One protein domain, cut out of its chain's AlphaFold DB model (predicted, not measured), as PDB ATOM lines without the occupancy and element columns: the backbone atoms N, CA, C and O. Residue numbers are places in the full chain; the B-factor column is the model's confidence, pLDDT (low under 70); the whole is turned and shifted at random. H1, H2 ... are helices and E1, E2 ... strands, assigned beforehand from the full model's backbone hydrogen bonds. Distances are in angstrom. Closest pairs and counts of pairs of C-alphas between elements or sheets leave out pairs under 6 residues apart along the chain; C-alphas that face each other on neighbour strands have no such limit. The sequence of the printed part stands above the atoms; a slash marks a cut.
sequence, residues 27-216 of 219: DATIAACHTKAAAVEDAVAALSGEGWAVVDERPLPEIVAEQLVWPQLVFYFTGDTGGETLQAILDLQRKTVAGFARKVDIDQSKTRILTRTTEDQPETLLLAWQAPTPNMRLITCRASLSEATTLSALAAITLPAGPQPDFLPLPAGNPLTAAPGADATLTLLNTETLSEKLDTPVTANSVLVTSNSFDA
ATOM      1  N   ASP A  27     159.170 114.194 161.383       64.25
ATOM      2  CA  ASP A  27     159.150 112.774 161.727       64.25
ATOM      3  C   ASP A  27     159.902 112.439 163.030       64.25
ATOM      4  O   ASP A  27     159.398 111.680 163.849       64.25
ATOM      5  N   ALA A  28     161.050 113.074 163.306       66.38
ATOM      6  CA  ALA A  28     161.797 112.871 164.553       66.38
ATOM      7  C   ALA A  28     161.013 113.300 165.807       66.38
ATOM      8  O   ALA A  28     161.346 112.893 166.915       66.38
ATOM      9  N   THR A  29     159.972 114.118 165.635       70.19
ATOM     10  CA  THR A  29     159.075 114.549 166.711       70.19
ATOM     11  C   THR A  29     158.098 113.448 167.152       70.19
ATOM     12  O   THR A  29     157.576 113.526 168.266       70.19
ATOM     13  N   ILE A  30     157.855 112.443 166.304       79.94
ATOM     14  CA  ILE A  30     157.024 111.272 166.614       79.94
ATOM     15  C   ILE A  30     157.637 109.972 166.061       79.94
ATOM     16  O   ILE A  30     156.911 109.085 165.599       79.94
ATOM     17  N   ALA A  31     158.965 109.835 166.078       82.81
ATOM     18  CA  ALA A  31     159.650 108.688 165.474       82.81
ATOM     19  C   ALA A  31     159.185 107.360 166.097       82.81
ATOM     20  O   ALA A  31     159.060 106.342 165.410       82.81
ATOM     21  N   ALA A  32     158.817 107.386 167.378       86.00
ATOM     22  CA  ALA A  32     158.202 106.293 168.116       86.00
ATOM     23  C   ALA A  32     156.949 105.723 167.430       86.00
ATOM     24  O   ALA A  32     156.697 104.521 167.522       86.00
ATOM     25  N   CYS A  33     156.196 106.521 166.669       87.38
ATOM     26  CA  CYS A  33     155.029 106.055 165.912       87.38
ATOM     27  C   CYS A  33     155.373 105.097 164.762       87.38
ATOM     28  O   CYS A  33     154.486 104.412 164.248       87.38
ATOM     29  N   HIS A  34     156.649 105.029 164.375       85.12
ATOM     30  CA  HIS A  34     157.193 104.119 163.364       85.12
ATOM     31  C   HIS A  34     157.845 102.878 163.972       85.12
ATOM     32  O   HIS A  34     158.280 101.979 163.252       85.12
ATOM     33  N   THR A  35     157.904 102.802 165.300       85.06
ATOM     34  CA  THR A  35     158.487 101.664 166.001       85.06
ATOM     35  C   THR A  35     157.443 100.580 166.236       85.06
ATOM     36  O   THR A  35     156.265 100.852 166.472       85.06
ATOM     37  N   LYS A  36     157.872  99.316 166.152       87.69
ATOM     38  CA  LYS A  36     157.012  98.175 166.472       87.69
ATOM     39  C   LYS A  36     156.586  98.254 167.938       87.69
ATOM     40  O   LYS A  36     157.441  98.360 168.810       87.69
ATOM     41  N   ALA A  37     155.287  98.113 168.196       89.94
ATOM     42  CA  ALA A  37     154.734  98.051 169.547       89.94
ATOM     43  C   ALA A  37     153.775  96.861 169.685       89.94
ATOM     44  O   ALA A  37     152.773  96.761 168.962       89.94
ATOM     45  N   ALA A  38     154.082  95.953 170.613       90.19
ATOM     46  CA  ALA A  38     153.265  94.769 170.868       90.19
ATOM     47  C   ALA A  38     151.969  95.127 171.608       90.19
ATOM     48  O   ALA A  38     150.945  94.481 171.377       90.19
ATOM     49  N   ALA A  39     152.010  96.175 172.433       92.56
ATOM     50  CA  ALA A  39     150.876  96.790 173.113       92.56
ATOM     51  C   ALA A  39     150.881  98.320 172.941       92.56
ATOM     52  O   ALA A  39     151.881  98.917 172.538       92.56
ATOM     53  N   VAL A  40     149.763  98.986 173.263       94.81
ATOM     54  CA  VAL A  40     149.697 100.459 173.187       94.81
ATOM     55  C   VAL A  40     150.620 101.114 174.215       94.81
ATOM     56  O   VAL A  40     151.157 102.186 173.961       94.81
ATOM     57  N   GLU A  41     150.831 100.466 175.359       95.69
ATOM     58  CA  GLU A  41     151.693 100.946 176.434       95.69
ATOM     59  C   GLU A  41     153.163 101.039 175.995       95.69
ATOM     60  O   GLU A  41     153.846 101.979 176.392       95.69
ATOM     61  N   ASP A  42     153.624 100.145 175.111       94.94
ATOM     62  CA  ASP A  42     154.980 100.205 174.547       94.94
ATOM     63  C   ASP A  42     155.144 101.446 173.656       94.94
ATOM     64  O   ASP A  42     156.133 102.173 173.757       94.94
ATOM     65  N   ALA A  43     154.136 101.733 172.821       94.44
ATOM     66  CA  ALA A  43     154.119 102.923 171.971       94.44
ATOM     67  C   ALA A  43     154.054 104.213 172.804       94.44
ATOM     68  O   ALA A  43     154.750 105.180 172.502       94.44
ATOM     69  N   VAL A  44     153.258 104.223 173.881       96.81
ATOM     70  CA  VAL A  44     153.209 105.344 174.832       96.81
ATOM     71  C   VAL A  44     154.565 105.551 175.497       96.81
ATOM     72  O   VAL A  44     155.033 106.681 175.548       96.81
ATOM     73  N   ALA A  45     155.218 104.489 175.975       96.12
ATOM     74  CA  ALA A  45     156.521 104.595 176.625       96.12
ATOM     75  C   ALA A  45     157.593 105.156 175.676       96.12
ATOM     76  O   ALA A  45     158.377 106.018 176.078       96.12
ATOM     77  N   ALA A  46     157.593 104.717 174.414       93.31
ATOM     78  CA  ALA A  46     158.483 105.249 173.386       93.31
ATOM     79  C   ALA A  46     158.220 106.743 173.121       93.31
ATOM     80  O   ALA A  46     159.152 107.544 173.158       93.31
ATOM     81  N   LEU A  47     156.952 107.138 172.958       94.69
ATOM     82  CA  LEU A  47     156.553 108.541 172.788       94.69
ATOM     83  C   LEU A  47     156.890 109.404 174.012       94.69
ATOM     84  O   LEU A  47     157.287 110.558 173.869       94.69
ATOM     85  N   SER A  48     156.802 108.858 175.223       95.38
ATOM     86  CA  SER A  48     157.252 109.556 176.428       95.38
ATOM     87  C   SER A  48     158.757 109.798 176.456       95.38
ATOM     88  O   SER A  48     159.186 110.834 176.962       95.38
ATOM     89  N   GLY A  49     159.558 108.922 175.842       91.69
ATOM     90  CA  GLY A  49     160.977 109.179 175.583       91.69
ATOM     91  C   GLY A  49     161.228 110.380 174.658       91.69
ATOM     92  O   GLY A  49     162.280 111.008 174.748       91.69
ATOM     93  N   GLU A  50     160.246 110.740 173.830       90.69
ATOM     94  CA  GLU A  50     160.254 111.902 172.927       90.69
ATOM     95  C   GLU A  50     159.566 113.141 173.538       90.69
ATOM     96  O   GLU A  50     159.349 114.145 172.859       90.69
ATOM     97  N   GLY A  51     159.224 113.085 174.830       92.88
ATOM     98  CA  GLY A  51     158.643 114.201 175.581       92.88
ATOM     99  C   GLY A  51     157.114 114.265 175.580       92.88
ATOM    100  O   GLY A  51     156.557 115.223 176.111       92.88
ATOM    101  N   TRP A  52     156.421 113.265 175.026       96.00
ATOM    102  CA  TRP A  52     154.959 113.196 175.053       96.00
ATOM    103  C   TRP A  52     154.426 112.618 176.373       96.00
ATOM    104  O   TRP A  52     154.833 111.548 176.826       96.00
ATOM    105  N   ALA A  53     153.445 113.281 176.972       97.06
ATOM    106  CA  ALA A  53     152.776 112.838 178.191       97.06
ATOM    107  C   ALA A  53     151.320 112.455 177.910       97.06
ATOM    108  O   ALA A  53     150.628 113.144 177.166       97.06
ATOM    109  N   VAL A  54     150.836 111.370 178.515       96.88
ATOM    110  CA  VAL A  54     149.427 110.964 178.398       96.88
ATOM    111  C   VAL A  54     148.521 111.991 179.081       96.88
ATOM    112  O   VAL A  54     148.808 112.459 180.180       96.88
ATOM    113  N   VAL A  55     147.401 112.316 178.434       95.44
ATOM    114  CA  VAL A  55     146.334 113.144 179.004       95.44
ATOM    115  C   VAL A  55     145.277 112.238 179.632       95.44
ATOM    116  O   VAL A  55     144.431 111.660 178.937       95.44
ATOM    117  N   ASP A  56     145.287 112.148 180.960       89.81
ATOM    118  CA  ASP A  56     144.334 111.333 181.731       89.81
ATOM    119  C   ASP A  56     143.070 112.102 182.157       89.81
ATOM    120  O   ASP A  56     142.068 111.500 182.540       89.81
ATOM    121  N   GLU A  57     143.070 113.430 182.038       87.50
ATOM    122  CA  GLU A  57     141.964 114.290 182.474       87.50
ATOM    123  C   GLU A  57     140.682 114.080 181.657       87.50
ATOM    124  O   GLU A  57     140.711 113.991 180.424       87.50
ATOM    125  N   ARG A  58     139.534 113.991 182.345       87.88
ATOM    126  CA  ARG A  58     138.204 113.814 181.739       87.88
ATOM    127  C   ARG A  58     137.191 114.770 182.398       87.88
ATOM    128  O   ARG A  58     136.964 114.641 183.600       87.88
ATOM    129  N   PRO A  59     136.529 115.672 181.641       88.88
ATOM    130  CA  PRO A  59     136.693 115.923 180.201       88.88
ATOM    131  C   PRO A  59     138.113 116.393 179.849       88.88
ATOM    132  O   PRO A  59     138.867 116.782 180.733       88.88
ATOM    133  N   LEU A  60     138.479 116.310 178.564       92.19
ATOM    134  CA  LEU A  60     139.779 116.807 178.105       92.19
ATOM    135  C   LEU A  60     139.897 118.311 178.379       92.19
ATOM    136  O   LEU A  60     138.886 119.014 178.252       92.19
ATOM    137  N   PRO A  61     141.109 118.816 178.668       94.25
ATOM    138  CA  PRO A  61     141.373 120.247 178.652       94.25
ATOM    139  C   PRO A  61     140.941 120.855 177.316       94.25
ATOM    140  O   PRO A  61     141.169 120.261 176.261       94.25
ATOM    141  N   GLU A  62     140.347 122.045 177.356       93.06
ATOM    142  CA  GLU A  62     139.790 122.717 176.173       93.06
ATOM    143  C   GLU A  62     140.817 122.845 175.043       93.06
ATOM    144  O   GLU A  62     140.542 122.467 173.907       93.06
ATOM    145  N   ILE A  63     142.041 123.264 175.371       92.69
ATOM    146  CA  ILE A  63     143.122 123.410 174.392       92.69
ATOM    147  C   ILE A  63     143.520 122.081 173.732       92.69
ATOM    148  O   ILE A  63     143.770 122.039 172.530       92.69
ATOM    149  N   VAL A  64     143.519 120.980 174.489       95.00
ATOM    150  CA  VAL A  64     143.815 119.633 173.973       95.00
ATOM    151  C   VAL A  64     142.688 119.174 173.048       95.00
ATOM    152  O   VAL A  64     142.942 118.611 171.983       95.00
ATOM    153  N   ALA A  65     141.435 119.429 173.433       94.25
ATOM    154  CA  ALA A  65     140.280 119.102 172.609       94.25
ATOM    155  C   ALA A  65     140.298 119.880 171.283       94.25
ATOM    156  O   ALA A  65     140.194 119.265 170.225       94.25
ATOM    157  N   GLU A  66     140.505 121.197 171.310       94.31
ATOM    158  CA  GLU A  66     140.568 122.005 170.086       94.31
ATOM    159  C   GLU A  66     141.761 121.612 169.200       94.31
ATOM    160  O   GLU A  66     141.612 121.507 167.984       94.31
ATOM    161  N   GLN A  67     142.924 121.272 169.769       94.88
ATOM    162  CA  GLN A  67     144.043 120.767 168.967       94.88
ATOM    163  C   GLN A  67     143.761 119.429 168.281       94.88
ATOM    164  O   GLN A  67     144.195 119.216 167.150       94.88
ATOM    165  N   LEU A  68     143.002 118.531 168.910       94.81
ATOM    166  CA  LEU A  68     142.629 117.249 168.304       94.81
ATOM    167  C   LEU A  68     141.641 117.375 167.144       94.81
ATOM    168  O   LEU A  68     141.482 116.410 166.393       94.81
ATOM    169  N   VAL A  69     140.982 118.524 166.984       94.88
ATOM    170  CA  VAL A  69     140.040 118.757 165.887       94.88
ATOM    171  C   VAL A  69     140.773 118.812 164.549       94.88
ATOM    172  O   VAL A  69     140.345 118.159 163.594       94.88
ATOM    173  N   TRP A  70     141.905 119.519 164.477       94.06
ATOM    174  CA  TRP A  70     142.619 119.760 163.218       94.06
ATOM    175  C   TRP A  70     143.068 118.477 162.517       94.06
ATOM    176  O   TRP A  70     142.778 118.337 161.326       94.06
ATOM    177  N   PRO A  71     143.661 117.480 163.208       92.44
ATOM    178  CA  PRO A  71     144.005 116.221 162.565       92.44
ATOM    179  C   PRO A  71     142.809 115.420 162.045       92.44
ATOM    180  O   PRO A  71     142.991 114.597 161.156       92.44
ATOM    181  N   GLN A  72     141.594 115.625 162.571       90.38
ATOM    182  CA  GLN A  72     140.387 115.011 161.999       90.38
ATOM    183  C   GLN A  72     139.874 115.804 160.797       90.38
ATOM    184  O   GLN A  72     139.422 115.214 159.819       90.38
ATOM    185  N   LEU A  73     139.971 117.134 160.864       89.44
ATOM    186  CA  LEU A  73     139.511 118.047 159.825       89.44
ATOM    187  C   LEU A  73     140.275 117.839 158.511       89.44
ATOM    188  O   LEU A  73     139.647 117.748 157.460       89.44
ATOM    189  N   VAL A  74     141.605 117.672 158.576       87.06
ATOM    190  CA  VAL A  74     142.485 117.477 157.402       87.06
ATOM    191  C   VAL A  74     141.998 116.357 156.469       87.06
ATOM    192  O   VAL A  74     142.025 116.530 155.251       87.06
ATOM    193  N   PHE A  75     141.470 115.251 157.007       76.31
ATOM    194  CA  PHE A  75     140.965 114.132 156.195       76.31
ATOM    195  C   PHE A  75     139.792 114.510 155.287       76.31
ATOM    196  O   PHE A  75     139.664 113.961 154.192       76.31
ATOM    197  N   TYR A  76     138.948 115.446 155.723       74.62
ATOM    198  CA  TYR A  76     137.789 115.883 154.949       74.62
ATOM    199  C   TYR A  76     138.172 116.817 153.799       74.62
ATOM    200  O   TYR A  76     137.414 116.922 152.844       74.62
ATOM    201  N   PHE A  77     139.354 117.439 153.833       70.25
ATOM    202  CA  PHE A  77     139.833 118.270 152.722       70.25
ATOM    203  C   PHE A  77     140.511 117.482 151.621       70.25
ATOM    204  O   PHE A  77     140.477 117.880 150.461       70.25
ATOM    205  N   THR A  78     141.128 116.359 151.974       63.47
ATOM    206  CA  THR A  78     141.661 115.420 150.983       63.47
ATOM    207  C   THR A  78     140.565 114.567 150.332       63.47
ATOM    208  O   THR A  78     140.862 113.811 149.412       63.47
ATOM    209  N   GLY A  79     139.317 114.659 150.810       62.12
ATOM    210  CA  GLY A  79     138.181 113.843 150.377       62.12
ATOM    211  C   GLY A  79     136.966 114.660 149.930       62.12
ATOM    212  O   GLY A  79     137.000 115.884 149.855       62.12
ATOM    213  N   ASP A  80     135.877 113.960 149.614       67.38
ATOM    214  CA  ASP A  80     134.578 114.579 149.337       67.38
ATOM    215  C   ASP A  80     133.938 115.038 150.655       67.38
ATOM    216  O   ASP A  80     133.731 114.234 151.568       67.38
ATOM    217  N   THR A  81     133.615 116.329 150.760       72.06
ATOM    218  CA  THR A  81     132.916 116.884 151.928       72.06
ATOM    219  C   THR A  81     131.434 116.509 151.962       72.06
ATOM    220  O   THR A  81     130.740 116.846 152.919       72.06
ATOM    221  N   GLY A  82     130.918 115.853 150.918       75.06
ATOM    222  CA  GLY A  82     129.500 115.547 150.765       75.06
ATOM    223  C   GLY A  82     128.635 116.795 150.572       75.06
ATOM    224  O   GLY A  82     127.425 116.731 150.772       75.06
ATOM    225  N   GLY A  83     129.243 117.934 150.213       80.81
ATOM    226  CA  GLY A  83     128.573 119.232 150.084       80.81
ATOM    227  C   GLY A  83     128.467 120.038 151.385       80.81
ATOM    228  O   GLY A  83     127.890 121.124 151.370       80.81
ATOM    229  N   GLU A  84     129.027 119.544 152.492       86.50
ATOM    230  CA  GLU A  84     129.025 120.260 153.769       86.50
ATOM    231  C   GLU A  84     129.999 121.444 153.776       86.50
ATOM    232  O   GLU A  84     131.062 121.427 153.145       86.50
ATOM    233  N   THR A  85     129.632 122.485 154.529       87.44
ATOM    234  CA  THR A  85     130.505 123.645 154.755       87.44
ATOM    235  C   THR A  85     131.629 123.296 155.718       87.44
ATOM    236  O   THR A  85     131.476 122.440 156.591       87.44
ATOM    237  N   LEU A  86     132.746 124.018 155.629       85.00
ATOM    238  CA  LEU A  86     133.858 123.765 156.532       85.00
ATOM    239  C   LEU A  86     133.493 123.994 158.011       85.00
ATOM    240  O   LEU A  86     133.885 123.208 158.872       85.00
ATOM    241  N   GLN A  87     132.681 125.010 158.303       89.62
ATOM    242  CA  GLN A  87     132.199 125.258 159.661       89.62
ATOM    243  C   GLN A  87     131.415 124.058 160.215       89.62
ATOM    244  O   GLN A  87     131.651 123.624 161.341       89.62
ATOM    245  N   ALA A  88     130.524 123.476 159.407       90.56
ATOM    246  CA  ALA A  88     129.740 122.314 159.815       90.56
ATOM    247  C   ALA A  88     130.630 121.095 160.115       90.56
ATOM    248  O   ALA A  88     130.394 120.373 161.087       90.56
ATOM    249  N   ILE A  89     131.686 120.890 159.320       90.50
ATOM    250  CA  ILE A  89     132.659 119.816 159.546       90.50
ATOM    251  C   ILE A  89     133.464 120.087 160.821       90.50
ATOM    252  O   ILE A  89     133.646 119.166 161.615       90.50
ATOM    253  N   LEU A  90     133.901 121.327 161.062       91.25
ATOM    254  CA  LEU A  90     134.604 121.715 162.289       91.25
ATOM    255  C   LEU A  90     133.767 121.396 163.534       91.25
ATOM    256  O   LEU A  90     134.241 120.726 164.454       91.25
ATOM    257  N   ASP A  91     132.496 121.789 163.529       92.06
ATOM    258  CA  ASP A  91     131.575 121.531 164.636       92.06
ATOM    259  C   ASP A  91     131.292 120.034 164.826       92.06
ATOM    260  O   ASP A  91     131.128 119.557 165.956       92.06
ATOM    261  N   LEU A  92     131.255 119.263 163.735       91.94
ATOM    262  CA  LEU A  92     131.172 117.806 163.801       91.94
ATOM    263  C   LEU A  92     132.431 117.213 164.443       91.94
ATOM    264  O   LEU A  92     132.319 116.370 165.333       91.94
ATOM    265  N   GLN A  93     133.619 117.671 164.050       93.00
ATOM    266  CA  GLN A  93     134.871 117.153 164.594       93.00
ATOM    267  C   GLN A  93     135.061 117.508 166.070       93.00
ATOM    268  O   GLN A  93     135.518 116.654 166.828       93.00
ATOM    269  N   ARG A  94     134.607 118.678 166.533       93.50
ATOM    270  CA  ARG A  94     134.543 118.999 167.973       93.50
ATOM    271  C   ARG A  94     133.727 117.968 168.756       93.50
ATOM    272  O   ARG A  94     134.160 117.483 169.804       93.50
ATOM    273  N   LYS A  95     132.572 117.557 168.219       91.81
ATOM    274  CA  LYS A  95     131.745 116.489 168.816       91.81
ATOM    275  C   LYS A  95     132.460 115.136 168.785       91.81
ATOM    276  O   LYS A  95     132.416 114.411 169.779       91.81
ATOM    277  N   THR A  96     133.142 114.807 167.686       91.44
ATOM    278  CA  THR A  96     133.943 113.578 167.552       91.44
ATOM    279  C   THR A  96     135.060 113.518 168.595       91.44
ATOM    280  O   THR A  96     135.206 112.505 169.281       91.44
ATOM    281  N   VAL A  97     135.807 114.610 168.777       92.25
ATOM    282  CA  VAL A  97     136.915 114.689 169.740       92.25
ATOM    283  C   VAL A  97     136.434 114.506 171.174       92.25
ATOM    284  O   VAL A  97     137.041 113.745 171.933       92.25
ATOM    285  N   ALA A  98     135.298 115.108 171.540       87.88
ATOM    286  CA  ALA A  98     134.680 114.871 172.843       87.88
ATOM    287  C   ALA A  98     134.364 113.377 173.082       87.88
ATOM    288  O   ALA A  98     134.357 112.910 174.226       87.88
ATOM    289  N   GLY A  99     134.137 112.615 172.007       87.00
ATOM    290  CA  GLY A  99     133.968 111.165 172.024       87.00
ATOM    291  C   GLY A  99     135.260 110.380 172.274       87.00
ATOM    292  O   GLY A  99     135.205 109.364 172.965       87.00
ATOM    293  N   PHE A 100     136.428 110.839 171.798       87.44
ATOM    294  CA  PHE A 100     137.703 110.124 171.997       87.44
ATOM    295  C   PHE A 100     138.055 109.951 173.471       87.44
ATOM    296  O   PHE A 100     138.479 108.874 173.881       87.44
ATOM    297  N   ALA A 101     137.790 110.971 174.284       79.94
ATOM    298  CA  ALA A 101     137.998 110.935 175.730       79.94
ATOM    299  C   ALA A 101     137.171 109.842 176.436       79.94
ATOM    300  O   ALA A 101     137.527 109.386 177.523       79.94
ATOM    301  N   ARG A 102     136.049 109.441 175.828       85.75
ATOM    302  CA  ARG A 102     135.075 108.482 176.367       85.75
ATOM    303  C   ARG A 102     135.170 107.111 175.705       85.75
ATOM    304  O   ARG A 102     134.407 106.216 176.063       85.75
ATOM    305  N   LYS A 103     136.047 106.954 174.710       87.38
ATOM    306  CA  LYS A 103     136.191 105.702 173.975       87.38
ATOM    307  C   LYS A 103     136.720 104.629 174.923       87.38
ATOM    308  O   LYS A 103     137.763 104.801 175.545       87.38
ATOM    309  N   VAL A 104     135.978 103.532 175.025       89.56
ATOM    310  CA  VAL A 104     136.376 102.368 175.818       89.56
ATOM    311  C   VAL A 104     137.349 101.533 174.996       89.56
ATOM    312  O   VAL A 104     137.081 101.225 173.833       89.56
ATOM    313  N   ASP A 105     138.478 101.184 175.604       94.06
ATOM    314  CA  ASP A 105     139.442 100.264 175.014       94.06
ATOM    315  C   ASP A 105     138.828  98.872 174.848       94.06
ATOM    316  O   ASP A 105     138.138  98.363 175.732       94.06
ATOM    317  N   ILE A 106     139.164  98.226 173.740       93.94
ATOM    318  CA  ILE A 106     138.979  96.789 173.554       93.94
ATOM    319  C   ILE A 106     140.339  96.153 173.269       93.94
ATOM    320  O   ILE A 106     141.284  96.839 172.874       93.94
ATOM    321  N   ASP A 107     140.439  94.835 173.421       92.50
ATOM    322  CA  ASP A 107     141.708  94.111 173.255       92.50
ATOM    323  C   ASP A 107     142.376  94.370 171.900       92.50
ATOM    324  O   ASP A 107     143.598  94.407 171.804       92.50
ATOM    325  N   GLN A 108     141.575  94.602 170.857       94.19
ATOM    326  CA  GLN A 108     142.046  94.822 169.489       94.19
ATOM    327  C   GLN A 108     142.166  96.295 169.087       94.19
ATOM    328  O   GLN A 108     142.610  96.582 167.977       94.19
ATOM    329  N   SER A 109     141.729  97.245 169.917       96.00
ATOM    330  CA  SER A 109     141.770  98.667 169.577       96.00
ATOM    331  C   SER A 109     141.818  99.520 170.831       96.00
ATOM    332  O   SER A 109     140.871  99.557 171.620       96.00
ATOM    333  N   LYS A 110     142.922 100.248 170.966       96.19
ATOM    334  CA  LYS A 110     143.184 101.153 172.077       96.19
ATOM    335  C   LYS A 110     143.505 102.534 171.534       96.19
ATOM    336  O   LYS A 110     144.018 102.683 170.420       96.19
ATOM    337  N   THR A 111     143.162 103.563 172.292       95.25
ATOM    338  CA  THR A 111     143.427 104.948 171.894       95.25
ATOM    339  C   THR A 111     143.960 105.735 173.080       95.25
ATOM    340  O   THR A 111     143.459 105.610 174.197       95.25
ATOM    341  N   ARG A 112     144.997 106.535 172.853       96.19
ATOM    342  CA  ARG A 112     145.587 107.423 173.856       96.19
ATOM    343  C   ARG A 112     145.703 108.817 173.271       96.19
ATOM    344  O   ARG A 112     145.951 108.982 172.081       96.19
ATOM    345  N   ILE A 113     145.490 109.806 174.123       97.06
ATOM    346  CA  ILE A 113     145.721 111.208 173.801       97.06
ATOM    347  C   ILE A 113     146.965 111.599 174.573       97.06
ATOM    348  O   ILE A 113     147.035 111.357 175.778       97.06
ATOM    349  N   LEU A 114     147.941 112.152 173.871       97.44
ATOM    350  CA  LEU A 114     149.181 112.628 174.445       97.44
ATOM    351  C   LEU A 114     149.345 114.112 174.140       97.44
ATOM    352  O   LEU A 114     148.842 114.602 173.132       97.44
ATOM    353  N   THR A 115     150.059 114.819 174.999       97.00
ATOM    354  CA  THR A 115     150.406 116.223 174.815       97.00
ATOM    355  C   THR A 115     151.875 116.450 175.117       97.00
ATOM    356  O   THR A 115     152.497 115.685 175.854       97.00
ATOM    357  N   ARG A 116     152.429 117.510 174.548       95.25
ATOM    358  CA  ARG A 116     153.707 118.084 174.958       95.25
ATOM    359  C   ARG A 116     153.648 119.596 174.789       95.25
ATOM    360  O   ARG A 116     152.677 120.131 174.254       95.25
ATOM    361  N   THR A 117     154.694 120.278 175.225       92.69
ATOM    362  CA  THR A 117     154.848 121.718 175.021       92.69
ATOM    363  C   THR A 117     156.180 121.979 174.342       92.69
ATOM    364  O   THR A 117     157.218 121.538 174.835       92.69
ATOM    365  N   THR A 118     156.141 122.711 173.232       88.62
ATOM    366  CA  THR A 118     157.321 123.141 172.480       88.62
ATOM    367  C   THR A 118     157.294 124.660 172.404       88.62
ATOM    368  O   THR A 118     156.331 125.217 171.892       88.62
ATOM    369  N   GLU A 119     158.316 125.332 172.941       88.50
ATOM    370  CA  GLU A 119     158.392 126.808 172.980       88.50
ATOM    371  C   GLU A 119     157.095 127.465 173.498       88.50
ATOM    372  O   GLU A 119     156.536 128.364 172.875       88.50
ATOM    373  N   ASP A 120     156.583 126.966 174.629       88.75
ATOM    374  CA  ASP A 120     155.330 127.399 175.273       88.75
ATOM    375  C   ASP A 120     154.044 127.185 174.448       88.75
ATOM    376  O   ASP A 120     152.949 127.537 174.890       88.75
ATOM    377  N   GLN A 121     154.141 126.544 173.282       90.50
ATOM    378  CA  GLN A 121     152.999 126.173 172.458       90.50
ATOM    379  C   GLN A 121     152.622 124.706 172.722       90.50
ATOM    380  O   GLN A 121     153.482 123.819 172.656       90.50
ATOM    381  N   PRO A 122     151.351 124.415 173.055       92.75
ATOM    382  CA  PRO A 122     150.910 123.045 173.249       92.75
ATOM    383  C   PRO A 122     150.943 122.293 171.922       92.75
ATOM    384  O   PRO A 122     150.751 122.865 170.850       92.75
ATOM    385  N   GLU A 123     151.146 120.990 172.006       95.50
ATOM    386  CA  GLU A 123     150.962 120.060 170.902       95.50
ATOM    387  C   GLU A 123     150.179 118.862 171.402       95.50
ATOM    388  O   GLU A 123     150.266 118.486 172.577       95.50
ATOM    389  N   THR A 124     149.415 118.244 170.509       97.00
ATOM    390  CA  THR A 124     148.551 117.125 170.873       97.00
ATOM    391  C   THR A 124     148.653 116.016 169.849       97.00
ATOM    392  O   THR A 124     148.644 116.262 168.647       97.00
ATOM    393  N   LEU A 125     148.709 114.783 170.334       96.31
ATOM    394  CA  LEU A 125     148.825 113.567 169.553       96.31
ATOM    395  C   LEU A 125     147.692 112.608 169.919       96.31
ATOM    396  O   LEU A 125     147.518 112.235 171.078       96.31
ATOM    397  N   LEU A 126     146.946 112.155 168.914       96.06
ATOM    398  CA  LEU A 126     146.085 110.985 169.029       96.06
ATOM    399  C   LEU A 126     146.861 109.749 168.574       96.06
ATOM    400  O   LEU A 126     147.158 109.607 167.387       96.06
ATOM    401  N   LEU A 127     147.142 108.850 169.510       96.12
ATOM    402  CA  LEU A 127     147.703 107.531 169.250       96.12
ATOM    403  C   LEU A 127     146.566 106.513 169.161       96.12
ATOM    404  O   LEU A 127     145.831 106.301 170.126       96.12
ATOM    405  N   ALA A 128     146.445 105.842 168.022       95.31
ATOM    406  CA  ALA A 128     145.594 104.675 167.855       95.31
ATOM    407  C   ALA A 128     146.467 103.437 167.647       95.31
ATOM    408  O   ALA A 128     147.284 103.387 166.732       95.31
ATOM    409  N   TRP A 129     146.259 102.427 168.487       96.12
ATOM    410  CA  TRP A 129     146.871 101.112 168.344       96.12
ATOM    411  C   TRP A 129     145.776 100.095 168.038       96.12
ATOM    412  O   TRP A 129     144.717 100.097 168.678       96.12
ATOM    413  N   GLN A 130     146.005  99.247 167.040       95.69
ATOM    414  CA  GLN A 130     145.040  98.248 166.601       95.69
ATOM    415  C   GLN A 130     145.713  96.898 166.346       95.69
ATOM    416  O   GLN A 130     146.805  96.826 165.788       95.69
ATOM    417  N   ALA A 131     145.017  95.820 166.697       95.19
ATOM    418  CA  ALA A 131     145.376  94.438 166.392       95.19
ATOM    419  C   ALA A 131     144.246  93.778 165.580       95.19
ATOM    420  O   ALA A 131     143.492  92.959 166.112       95.19
ATOM    421  N   PRO A 132     144.071  94.168 164.303       91.88
ATOM    422  CA  PRO A 132     142.957  93.703 163.471       91.88
ATOM    423  C   PRO A 132     142.986  92.191 163.216       91.88
ATOM    424  O   PRO A 132     141.940  91.572 163.036       91.88
ATOM    425  N   THR A 133     144.175  91.584 163.215       92.19
ATOM    426  CA  THR A 133     144.362  90.130 163.184       92.19
ATOM    427  C   THR A 133     145.390  89.729 164.245       92.19
ATOM    428  O   THR A 133     146.162  90.581 164.699       92.19
ATOM    429  N   PRO A 134     145.469  88.442 164.634       88.50
ATOM    430  CA  PRO A 134     146.485  87.981 165.580       88.50
ATOM    431  C   PRO A 134     147.915  88.340 165.158       88.50
ATOM    432  O   PRO A 134     148.723  88.699 166.015       88.50
ATOM    433  N   ASN A 135     148.180  88.354 163.848       89.62
ATOM    434  CA  ASN A 135     149.514  88.518 163.269       89.62
ATOM    435  C   ASN A 135     149.814  89.939 162.786       89.62
ATOM    436  O   ASN A 135     150.878  90.160 162.225       89.62
ATOM    437  N   MET A 136     148.902  90.894 162.970       90.38
ATOM    438  CA  MET A 136     149.087  92.259 162.484       90.38
ATOM    439  C   MET A 136     148.842  93.264 163.598       90.38
ATOM    440  O   MET A 136     147.877  93.150 164.358       90.38
ATOM    441  N   ARG A 137     149.716  94.261 163.675       91.94
ATOM    442  CA  ARG A 137     149.557  95.455 164.500       91.94
ATOM    443  C   ARG A 137     149.582  96.681 163.607       91.94
ATOM    444  O   ARG A 137     150.325  96.720 162.635       91.94
ATOM    445  N   LEU A 138     148.760  97.664 163.934       92.75
ATOM    446  CA  LEU A 138     148.694  98.947 163.255       92.75
ATOM    447  C   LEU A 138     148.828 100.047 164.303       92.75
ATOM    448  O   LEU A 138     148.088 100.058 165.288       92.75
ATOM    449  N   ILE A 139     149.769 100.953 164.074       93.00
ATOM    450  CA  ILE A 139     149.926 102.180 164.848       93.00
ATOM    451  C   ILE A 139     149.604 103.343 163.927       93.00
ATOM    452  O   ILE A 139     150.184 103.472 162.850       93.00
ATOM    453  N   THR A 140     148.679 104.189 164.360       92.62
ATOM    454  CA  THR A 140     148.380 105.453 163.700       92.62
ATOM    455  C   THR A 140     148.578 106.582 164.691       92.62
ATOM    456  O   THR A 140     147.961 106.594 165.757       92.62
ATOM    457  N   CYS A 141     149.397 107.552 164.312       93.62
ATOM    458  CA  CYS A 141     149.598 108.776 165.065       93.62
ATOM    459  C   CYS A 141     149.044 109.955 164.280       93.62
ATOM    460  O   CYS A 141     149.264 110.073 163.078       93.62
ATOM    461  N   ARG A 142     148.285 110.816 164.956       93.81
ATOM    462  CA  ARG A 142     147.732 112.045 164.382       93.81
ATOM    463  C   ARG A 142     148.074 113.202 165.303       93.81
ATOM    464  O   ARG A 142     147.447 113.344 166.352       93.81
ATOM    465  N   ALA A 143     149.080 113.980 164.934       94.62
ATOM    466  CA  ALA A 143     149.587 115.085 165.726       94.62
ATOM    467  C   ALA A 143     149.134 116.435 165.161       94.62
ATOM    468  O   ALA A 143     149.159 116.652 163.952       94.62
ATOM    469  N   SER A 144     148.746 117.333 166.060       95.44
ATOM    470  CA  SER A 144     148.621 118.772 165.848       95.44
ATOM    471  C   SER A 144     149.894 119.422 166.377       95.44
ATOM    472  O   SER A 144     150.159 119.347 167.578       95.44
ATOM    473  N   LEU A 145     150.668 120.034 165.486       93.81
ATOM    474  CA  LEU A 145     151.991 120.573 165.784       93.81
ATOM    475  C   LEU A 145     151.973 122.103 165.849       93.81
ATOM    476  O   LEU A 145     151.216 122.773 165.137       93.81
ATOM    477  N   SER A 146     152.839 122.629 166.709       92.44
ATOM    478  CA  SER A 146     153.038 124.054 166.952       92.44
ATOM    479  C   SER A 146     153.742 124.749 165.784       92.44
ATOM    480  O   SER A 146     154.279 124.104 164.873       92.44
ATOM    481  N   GLU A 147     153.781 126.079 165.816       89.56
ATOM    482  CA  GLU A 147     154.540 126.877 164.858       89.56
ATOM    483  C   GLU A 147     156.035 126.585 164.967       89.56
ATOM    484  O   GLU A 147     156.676 126.345 163.948       89.56
ATOM    485  N   ALA A 148     156.566 126.521 166.189       87.12
ATOM    486  CA  ALA A 148     157.976 126.238 166.455       87.12
ATOM    487  C   ALA A 148     158.428 124.912 165.818       87.12
ATOM    488  O   ALA A 148     159.436 124.851 165.106       87.12
ATOM    489  N   THR A 149     157.638 123.852 166.002       87.25
ATOM    490  CA  THR A 149     157.908 122.543 165.389       87.25
ATOM    491  C   THR A 149     157.734 122.578 163.873       87.25
ATOM    492  O   THR A 149     158.488 121.945 163.137       87.25
ATOM    493  N   THR A 150     156.756 123.340 163.384       85.69
ATOM    494  CA  THR A 150     156.511 123.480 161.948       85.69
ATOM    495  C   THR A 150     157.675 124.201 161.263       85.69
ATOM    496  O   THR A 150     158.237 123.685 160.301       85.69
ATOM    497  N   LEU A 151     158.090 125.363 161.769       82.50
ATOM    498  CA  LEU A 151     159.158 126.183 161.194       82.50
ATOM    499  C   LEU A 151     160.519 125.488 161.226       82.50
ATOM    500  O   LEU A 151     161.255 125.552 160.238       82.50
ATOM    501  N   SER A 152     160.847 124.804 162.327       72.38
ATOM    502  CA  SER A 152     162.120 124.081 162.452       72.38
ATOM    503  C   SER A 152     162.280 123.011 161.369       72.38
ATOM    504  O   SER A 152     163.365 122.848 160.808       72.38
ATOM    505  N   ALA A 153     161.187 122.353 160.998       70.00
ATOM    506  CA  ALA A 153     161.167 121.396 159.908       70.00
ATOM    507  C   ALA A 153     161.071 122.054 158.527       70.00
ATOM    508  O   ALA A 153     161.748 121.628 157.593       70.00
ATOM    509  N   LEU A 154     160.313 123.141 158.372       74.62
ATOM    510  CA  LEU A 154     160.243 123.857 157.095       74.62
ATOM    511  C   LEU A 154     161.584 124.458 156.655       74.62
ATOM    512  O   LEU A 154     161.775 124.673 155.460       74.62
ATOM    513  N   ALA A 155     162.538 124.657 157.570       70.31
ATOM    514  CA  ALA A 155     163.881 125.154 157.256       70.31
ATOM    515  C   ALA A 155     164.611 124.351 156.156       70.31
ATOM    516  O   ALA A 155     165.513 124.881 155.508       70.31
ATOM    517  N   ALA A 156     164.226 123.089 155.930       65.69
ATOM    518  CA  ALA A 156     164.823 122.214 154.923       65.69
ATOM    519  C   ALA A 156     164.078 122.180 153.573       65.69
ATOM    520  O   ALA A 156     164.509 121.454 152.674       65.69
ATOM    521  N   ILE A 157     162.967 122.912 153.405       69.12
ATOM    522  CA  ILE A 157     162.126 122.828 152.203       69.12
ATOM    523  C   ILE A 157     161.711 124.193 151.648       69.12
ATOM    524  O   ILE A 157     161.493 125.159 152.373       69.12
ATOM    525  N   THR A 158     161.542 124.253 150.329       74.31
ATOM    526  CA  THR A 158     161.002 125.429 149.637       74.31
ATOM    527  C   THR A 158     159.510 125.234 149.401       74.31
ATOM    528  O   THR A 158     159.111 124.292 148.715       74.31
ATOM    529  N   LEU A 159     158.683 126.130 149.941       75.62
ATOM    530  CA  LEU A 159     157.242 126.120 149.690       75.62
ATOM    531  C   LEU A 159     156.911 126.639 148.278       75.62
ATOM    532  O   LEU A 159     157.655 127.464 147.736       75.62
ATOM    533  N   PRO A 160     155.800 126.186 147.667       73.12
ATOM    534  CA  PRO A 160     155.335 126.719 146.391       73.12
ATOM    535  C   PRO A 160     155.099 128.230 146.480       73.12
ATOM    536  O   PRO A 160     154.529 128.716 147.454       73.12
ATOM    537  N   ALA A 161     155.499 128.980 145.452       71.56
ATOM    538  CA  ALA A 161     155.196 130.407 145.376       71.56
ATOM    539  C   ALA A 161     153.704 130.639 145.070       71.56
ATOM    540  O   ALA A 161     153.135 129.961 144.215       71.56
ATOM    541  N   GLY A 162     153.096 131.638 145.717       75.31
ATOM    542  CA  GLY A 162     151.703 132.045 145.498       75.31
ATOM    543  C   GLY A 162     150.826 131.948 146.753       75.31
ATOM    544  O   GLY A 162     151.336 131.629 147.833       75.31
ATOM    545  N   PRO A 163     149.519 132.251 146.630       76.62
ATOM    546  CA  PRO A 163     148.561 132.080 147.716       76.62
ATOM    547  C   PRO A 163     148.539 130.619 148.156       76.62
ATOM    548  O   PRO A 163     148.345 129.725 147.329       76.62
ATOM    549  N   GLN A 164     148.751 130.379 149.446       81.44
ATOM    550  CA  GLN A 164     148.700 129.025 149.979       81.44
ATOM    551  C   GLN A 164     147.239 128.591 150.124       81.44
ATOM    552  O   GLN A 164     146.417 129.388 150.592       81.44
ATOM    553  N   PRO A 165     146.894 127.348 149.742       86.88
ATOM    554  CA  PRO A 165     145.588 126.794 150.065       86.88
ATOM    555  C   PRO A 165     145.403 126.733 151.586       86.88
ATOM    556  O   PRO A 165     146.372 126.777 152.342       86.88
ATOM    557  N   ASP A 166     144.158 126.571 152.029       87.19
ATOM    558  CA  ASP A 166     143.837 126.408 153.453       87.19
ATOM    559  C   ASP A 166     144.616 125.235 154.080       87.19
ATOM    560  O   ASP A 166     145.087 125.321 155.214       87.19
ATOM    561  N   PHE A 167     144.799 124.169 153.293       89.00
ATOM    562  CA  PHE A 167     145.541 122.956 153.632       89.00
ATOM    563  C   PHE A 167     146.553 122.681 152.533       89.00
ATOM    564  O   PHE A 167     146.173 122.432 151.387       89.00
ATOM    565  N   LEU A 168     147.835 122.698 152.881       88.56
ATOM    566  CA  LEU A 168     148.908 122.359 151.957       88.56
ATOM    567  C   LEU A 168     149.514 121.005 152.345       88.56
ATOM    568  O   LEU A 168     150.368 120.962 153.238       88.56
ATOM    569  N   PRO A 169     149.110 119.894 151.700       85.56
ATOM    570  CA  PRO A 169     149.797 118.626 151.879       85.56
ATOM    571  C   PRO A 169     151.195 118.720 151.266       85.56
ATOM    572  O   PRO A 169     151.365 119.150 150.122       85.56
ATOM    573  N   LEU A 170     152.207 118.300 152.017       80.06
ATOM    574  CA  LEU A 170     153.552 118.160 151.482       80.06
ATOM    575  C   LEU A 170     153.684 116.822 150.740       80.06
ATOM    576  O   LEU A 170     153.130 115.815 151.186       80.06
ATOM    577  N   PRO A 171     154.411 116.784 149.608       67.00
ATOM    578  CA  PRO A 171     154.541 115.575 148.805       67.00
ATOM    579  C   PRO A 171     155.206 114.430 149.583       67.00
ATOM    580  O   PRO A 171     156.124 114.649 150.375       67.00
ATOM    581  N   ALA A 172     154.766 113.198 149.315       60.88
ATOM    582  CA  ALA A 172     155.389 111.990 149.852       60.88
ATOM    583  C   ALA A 172     156.873 111.907 149.445       60.88
ATOM    584  O   ALA A 172     157.243 112.292 148.335       60.88
ATOM    585  N   GLY A 173     157.730 111.413 150.345       56.47
ATOM    586  CA  GLY A 173     159.185 111.381 150.135       56.47
ATOM    587  C   GLY A 173     159.892 112.720 150.377       56.47
ATOM    588  O   GLY A 173     161.080 112.847 150.088       56.47
ATOM    589  N   ASN A 174     159.185 113.716 150.918       65.44
ATOM    590  CA  ASN A 174     159.801 114.913 151.475       65.44
ATOM    591  C   ASN A 174     160.759 114.516 152.625       65.44
ATOM    592  O   ASN A 174     160.406 113.647 153.423       65.44
ATOM    593  N   PRO A 175     161.946 115.144 152.757       58.41
ATOM    594  CA  PRO A 175     162.889 114.861 153.848       58.41
ATOM    595  C   PRO A 175     162.281 114.961 155.259       58.41
ATOM    596  O   PRO A 175     162.811 114.372 156.195       58.41
ATOM    597  N   LEU A 176     161.164 115.674 155.419       60.28
ATOM    598  CA  LEU A 176     160.442 115.825 156.682       60.28
ATOM    599  C   LEU A 176     159.565 114.629 157.059       60.28
ATOM    600  O   LEU A 176     159.174 114.543 158.219       60.28
ATOM    601  N   THR A 177     159.268 113.739 156.108       57.62
ATOM    602  CA  THR A 177     158.421 112.543 156.280       57.62
ATOM    603  C   THR A 177     159.116 111.249 155.833       57.62
ATOM    604  O   THR A 177     158.498 110.187 155.795       57.62
ATOM    605  N   ALA A 178     160.398 111.313 155.461       52.12
ATOM    606  CA  ALA A 178     161.128 110.208 154.847       52.12
ATOM    607  C   ALA A 178     161.759 109.250 155.880       52.12
ATOM    608  O   ALA A 178     162.984 109.152 155.970       52.12
ATOM    609  N   ALA A 179     160.939 108.494 156.612       53.66
ATOM    610  CA  ALA A 179     161.383 107.239 157.222       53.66
ATOM    611  C   ALA A 179     161.147 106.067 156.241       53.66
ATOM    612  O   ALA A 179     160.076 105.976 155.632       53.66
ATOM    613  N   PRO A 180     162.113 105.148 156.037       47.00
ATOM    614  CA  PRO A 180     161.918 103.998 155.154       47.00
ATOM    615  C   PRO A 180     160.762 103.099 155.628       47.00
ATOM    616  O   PRO A 180     160.813 102.559 156.729       47.00
ATOM    617  N   GLY A 181     159.750 102.893 154.776       53.59
ATOM    618  CA  GLY A 181     158.625 101.979 155.042       53.59
ATOM    619  C   GLY A 181     157.456 102.578 155.830       53.59
ATOM    620  O   GLY A 181     156.561 101.833 156.221       53.59
ATOM    621  N   ALA A 182     157.460 103.893 156.042       61.00
ATOM    622  CA  ALA A 182     156.451 104.607 156.800       61.00
ATOM    623  C   ALA A 182     155.574 105.503 155.919       61.00
ATOM    624  O   ALA A 182     156.086 106.370 155.209       61.00
ATOM    625  N   ASP A 183     154.251 105.356 156.024       75.12
ATOM    626  CA  ASP A 183     153.316 106.311 155.431       75.12
ATOM    627  C   ASP A 183     153.171 107.504 156.379       75.12
ATOM    628  O   ASP A 183     152.472 107.429 157.392       75.12
ATOM    629  N   ALA A 184     153.854 108.603 156.060       80.19
ATOM    630  CA  ALA A 184     153.787 109.862 156.791       80.19
ATOM    631  C   ALA A 184     153.309 110.998 155.873       80.19
ATOM    632  O   ALA A 184     153.868 111.244 154.803       80.19
ATOM    633  N   THR A 185     152.263 111.703 156.299       84.56
ATOM    634  CA  THR A 185     151.686 112.854 155.597       84.56
ATOM    635  C   THR A 185     151.720 114.068 156.510       84.56
ATOM    636  O   THR A 185     151.086 114.077 157.563       84.56
ATOM    637  N   LEU A 186     152.439 115.104 156.081       86.88
ATOM    638  CA  LEU A 186     152.461 116.407 156.735       86.88
ATOM    639  C   LEU A 186     151.588 117.379 155.943       86.88
ATOM    640  O   LEU A 186     151.786 117.557 154.743       86.88
ATOM    641  N   THR A 187     150.637 118.015 156.617       90.00
ATOM    642  CA  THR A 187     149.774 119.053 156.047       90.00
ATOM    643  C   THR A 187     149.996 120.354 156.799       90.00
ATOM    644  O   THR A 187     149.789 120.404 158.009       90.00
ATOM    645  N   LEU A 188     150.407 121.405 156.096       91.38
ATOM    646  CA  LEU A 188     150.497 122.745 156.672       91.38
ATOM    647  C   LEU A 188     149.117 123.396 156.664       91.38
ATOM    648  O   LEU A 188     148.368 123.243 155.695       91.38
ATOM    649  N   LEU A 189     148.802 124.121 157.732       92.25
ATOM    650  CA  LEU A 189     147.558 124.864 157.864       92.25
ATOM    651  C   LEU A 189     147.837 126.342 157.601       92.25
ATOM    652  O   LEU A 189     148.692 126.940 158.253       92.25
ATOM    653  N   ASN A 190     147.104 126.948 156.669       91.50
ATOM    654  CA  ASN A 190     147.118 128.399 156.508       91.50
ATOM    655  C   ASN A 190     146.256 129.016 157.618       91.50
ATOM    656  O   ASN A 190     145.064 129.263 157.434       91.50
ATOM    657  N   THR A 191     146.856 129.183 158.798       91.69
ATOM    658  CA  THR A 191     146.158 129.567 160.032       91.69
ATOM    659  C   THR A 191     145.427 130.900 159.904       91.69
ATOM    660  O   THR A 191     144.319 131.017 160.419       91.69
ATOM    661  N   GLU A 192     145.990 131.869 159.180       90.12
ATOM    662  CA  GLU A 192     145.376 133.173 158.910       90.12
ATOM    663  C   GLU A 192     144.087 133.013 158.098       90.12
ATOM    664  O   GLU A 192     143.000 133.327 158.582       90.12
ATOM    665  N   THR A 193     144.181 132.422 156.902       90.62
ATOM    666  CA  THR A 193     143.016 132.259 156.019       90.62
ATOM    667  C   THR A 193     141.951 131.354 156.638       90.62
ATOM    668  O   THR A 193     140.754 131.606 156.491       90.62
ATOM    669  N   LEU A 194     142.361 130.302 157.348       91.00
ATOM    670  CA  LEU A 194     141.437 129.416 158.049       91.00
ATOM    671  C   LEU A 194     140.728 130.113 159.205       91.00
ATOM    672  O   LEU A 194     139.520 129.940 159.343       91.00
ATOM    673  N   SER A 195     141.449 130.910 159.999       91.69
ATOM    674  CA  SER A 195     140.839 131.624 161.123       91.69
ATOM    675  C   SER A 195     139.805 132.637 160.642       91.69
ATOM    676  O   SER A 195     138.733 132.738 161.231       91.69
ATOM    677  N   GLU A 196     140.084 133.333 159.535       91.00
ATOM    678  CA  GLU A 196     139.135 134.255 158.902       91.00
ATOM    679  C   GLU A 196     137.899 133.535 158.351       91.00
ATOM    680  O   GLU A 196     136.771 133.975 158.566       91.00
ATOM    681  N   LYS A 197     138.090 132.412 157.646       89.44
ATOM    682  CA  LYS A 197     136.984 131.645 157.046       89.44
ATOM    683  C   LYS A 197     136.077 130.984 158.079       89.44
ATOM    684  O   LYS A 197     134.894 130.798 157.799       89.44
ATOM    685  N   LEU A 198     136.641 130.578 159.214       89.31
ATOM    686  CA  LEU A 198     135.942 129.845 160.272       89.31
ATOM    687  C   LEU A 198     135.468 130.736 161.420       89.31
ATOM    688  O   LEU A 198     134.806 130.239 162.328       89.31
ATOM    689  N   ASP A 199     135.838 132.020 161.415       89.69
ATOM    690  CA  ASP A 199     135.601 132.940 162.535       89.69
ATOM    691  C   ASP A 199     136.003 132.301 163.885       89.69
ATOM    692  O   ASP A 199     135.270 132.293 164.872       89.69
ATOM    693  N   THR A 200     137.150 131.615 163.892       87.06
ATOM    694  CA  THR A 200     137.631 130.791 165.010       87.06
ATOM    695  C   THR A 200     139.155 130.695 164.959       87.06
ATOM    696  O   THR A 200     139.693 130.396 163.896       87.06
ATOM    697  N   PRO A 201     139.872 130.863 166.086       89.62
ATOM    698  CA  PRO A 201     141.320 130.683 166.117       89.62
ATOM    699  C   PRO A 201     141.756 129.268 165.720       89.62
ATOM    700  O   PRO A 201     141.256 128.276 166.253       89.62
ATOM    701  N   VAL A 202     142.748 129.174 164.834       91.12
ATOM    702  CA  VAL A 202     143.394 127.902 164.490       91.12
ATOM    703  C   VAL A 202     144.520 127.608 165.482       91.12
ATOM    704  O   VAL A 202     145.500 128.341 165.554       91.12
ATOM    705  N   THR A 203     144.390 126.526 166.252       91.94
ATOM    706  CA  THR A 203     145.315 126.173 167.352       91.94
ATOM    707  C   THR A 203     146.463 125.241 166.940       91.94
ATOM    708  O   THR A 203     147.176 124.727 167.805       91.94
ATOM    709  N   ALA A 204     146.615 124.991 165.639       93.19
ATOM    710  CA  ALA A 204     147.615 124.110 165.043       93.19
ATOM    711  C   ALA A 204     148.236 124.777 163.811       93.19
ATOM    712  O   ALA A 204     147.520 125.360 163.003       93.19
ATOM    713  N   ASN A 205     149.545 124.650 163.611       93.31
ATOM    714  CA  ASN A 205     150.213 125.191 162.419       93.31
ATOM    715  C   ASN A 205     150.418 124.117 161.351       93.31
ATOM    716  O   ASN A 205     150.446 124.399 160.153       93.31
ATOM    717  N   SER A 206     150.528 122.864 161.780       92.19
ATOM    718  CA  SER A 206     150.548 121.724 160.882       92.19
ATOM    719  C   SER A 206     149.949 120.487 161.536       92.19
ATOM    720  O   SER A 206     149.814 120.384 162.758       92.19
ATOM    721  N   VAL A 207     149.562 119.543 160.690       92.75
ATOM    722  CA  VAL A 207     149.085 118.224 161.078       92.75
ATOM    723  C   VAL A 207     150.018 117.185 160.490       92.75
ATOM    724  O   VAL A 207     150.205 117.137 159.274       92.75
ATOM    725  N   LEU A 208     150.548 116.320 161.347       90.06
ATOM    726  CA  LEU A 208     151.304 115.148 160.936       90.06
ATOM    727  C   LEU A 208     150.473 113.894 161.194       90.06
ATOM    728  O   LEU A 208     150.033 113.641 162.315       90.06
ATOM    729  N   VAL A 209     150.281 113.096 160.152       89.69
ATOM    730  CA  VAL A 209     149.641 111.786 160.241       89.69
ATOM    731  C   VAL A 209     150.641 110.725 159.840       89.69
ATOM    732  O   VAL A 209     151.213 110.806 158.755       89.69
ATOM    733  N   THR A 210     150.801 109.707 160.677       88.00
ATOM    734  CA  THR A 210     151.599 108.526 160.353       88.00
ATOM    735  C   THR A 210     150.782 107.264 160.546       88.00
ATOM    736  O   THR A 210     149.904 107.201 161.413       88.00
ATOM    737  N   SER A 211     151.034 106.266 159.706       87.56
ATOM    738  CA  SER A 211     150.380 104.965 159.772       87.56
ATOM    739  C   SER A 211     151.387 103.874 159.445       87.56
ATOM    740  O   SER A 211     151.957 103.864 158.359       87.56
ATOM    741  N   ASN A 212     151.595 102.946 160.376       87.38
ATOM    742  CA  ASN A 212     152.559 101.863 160.216       87.38
ATOM    743  C   ASN A 212     151.931 100.528 160.602       87.38
ATOM    744  O   ASN A 212     151.387 100.373 161.699       87.38
ATOM    745  N   SER A 213     152.030  99.556 159.699       86.94
ATOM    746  CA  SER A 213     151.646  98.172 159.955       86.94
ATOM    747  C   SER A 213     152.873  97.323 160.258       86.94
ATOM    748  O   SER A 213     153.875  97.396 159.547       86.94
ATOM    749  N   PHE A 214     152.762  96.459 161.256       85.19
ATOM    750  CA  PHE A 214     153.816  95.544 161.661       85.19
ATOM    751  C   PHE A 214     153.272  94.127 161.775       85.19
ATOM    752  O   PHE A 214     152.161  93.919 162.272       85.19
ATOM    753  N   ASP A 215     154.087  93.150 161.390       85.31
ATOM    754  CA  ASP A 215     153.840  91.765 161.770       85.31
ATOM    755  C   ASP A 215     153.960  91.636 163.292       85.31
ATOM    756  O   ASP A 215     154.911  92.149 163.895       85.31
ATOM    757  N   ALA A 216     153.003  90.950 163.914       74.50
ATOM    758  CA  ALA A 216     153.154  90.521 165.294       74.50
ATOM    759  C   ALA A 216     154.302  89.506 165.343       74.50
ATOM    760  O   ALA A 216     154.343  88.584 164.527       74.50
TER     761      ALA A 216
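What this domain is: This is residues 27 to 216 of the 219 residues of an uncharacterized protein of Litoreibacter roseus (UniProt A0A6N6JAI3). A twisted sheet of six strands makes the middle layer, with H3 slanting over one face and H1, H2 and H5 over the other. H4 packs on the side of H3 away from the sheet, and H6 sits off the sheet near one end of H4. The printed part has 190 residues, with six named helices and six named strands in the order H1 H2 H3 H4 E1 E2 E3 H5 E4 E5 H6 E6. The sheet, E1 E2 E3 E6 E5 E4, is antiparallel, and the class is mixed. The whole is compact, with a radius of gyration of the C-alphas of 16.2 A and spans of 47 by 36 by 36 A.

Where its parts are: H1 is residues 31 to 34, beginning at C-alpha 31 (159.650, 108.688, 165.474). H2 is residues 40 to 49, H3 62 to 77 (23.9 A) and H4 86 to 100 (21.0 A). E1 is residues 109 to 118 (29.1 A), E2 121 to 133 (38.2 A) and E3 136 to 145 (28.7 A). H5 is residues 147 to 154, E4 167 to 169, E5 183 to 189 and H6 191 to 198. E6, residues 206 to 215, runs 30.2 A to C-alpha 215 (153.840, 91.765, 161.770).

How they stand to each other: E1, E2 and E3 form a meander, each strand the antiparallel neighbour of the one before; N 112 and O 127 are 2.9 A apart, N 128 and O 140 2.8 A. E6 is the antiparallel neighbour of E3 (N 139 and O 212, 2.9 A) and of E5 (N 187 and O 207, 2.8 A). Edge strand E4 forms a hairpin with E5 (N 168 and O 188, 2.9 A). Helices lie on both faces, three layers: H2 and H5 on one, H3 on the other. H3 is over E2 and E6 at a height of 7.9 A; its closest C-alphas to E6 are those of Pro 71 and Val 207, 5.7 A. H2 is over E2, along the strands, at 25 degrees on the local plane. H1, on the same face, touches H2 (C-alphas of Ala 32 and Ala 46, 5.4 A). H5 comes closest to E6 at the C-alphas of Thr 150 and Ser 206, 6.3 A. H4 touches H3 at a steep tilt of 56 degrees, opposite ways (C-alphas of Val 69 and Gln 93, 5.6 A), and only grazes the sheet. H6 is only just not on the sheet, with 4 pairs of C-alphas within 10 A; it is close to H4 but not clearly touching (C-alphas of Gln 87 and Leu 198, 6.0 A). In H2, H4, H5 and H6 every O i to N i+4 pair is within hydrogen-bond range, in H3 6 of 12; H1 is too short for one.

The domain as a whole: The C-alphas farthest apart, of Pro 134 and Gly 162, are 48.7 A apart. The printed part has no cut. The links H2 to H3, H5 to E4 and E4 to E5 are long. The mean pLDDT of the printed part is 86.3; residues 27 to 28, 78 to 80, 156 to 157 and 171 to 182 are under 70.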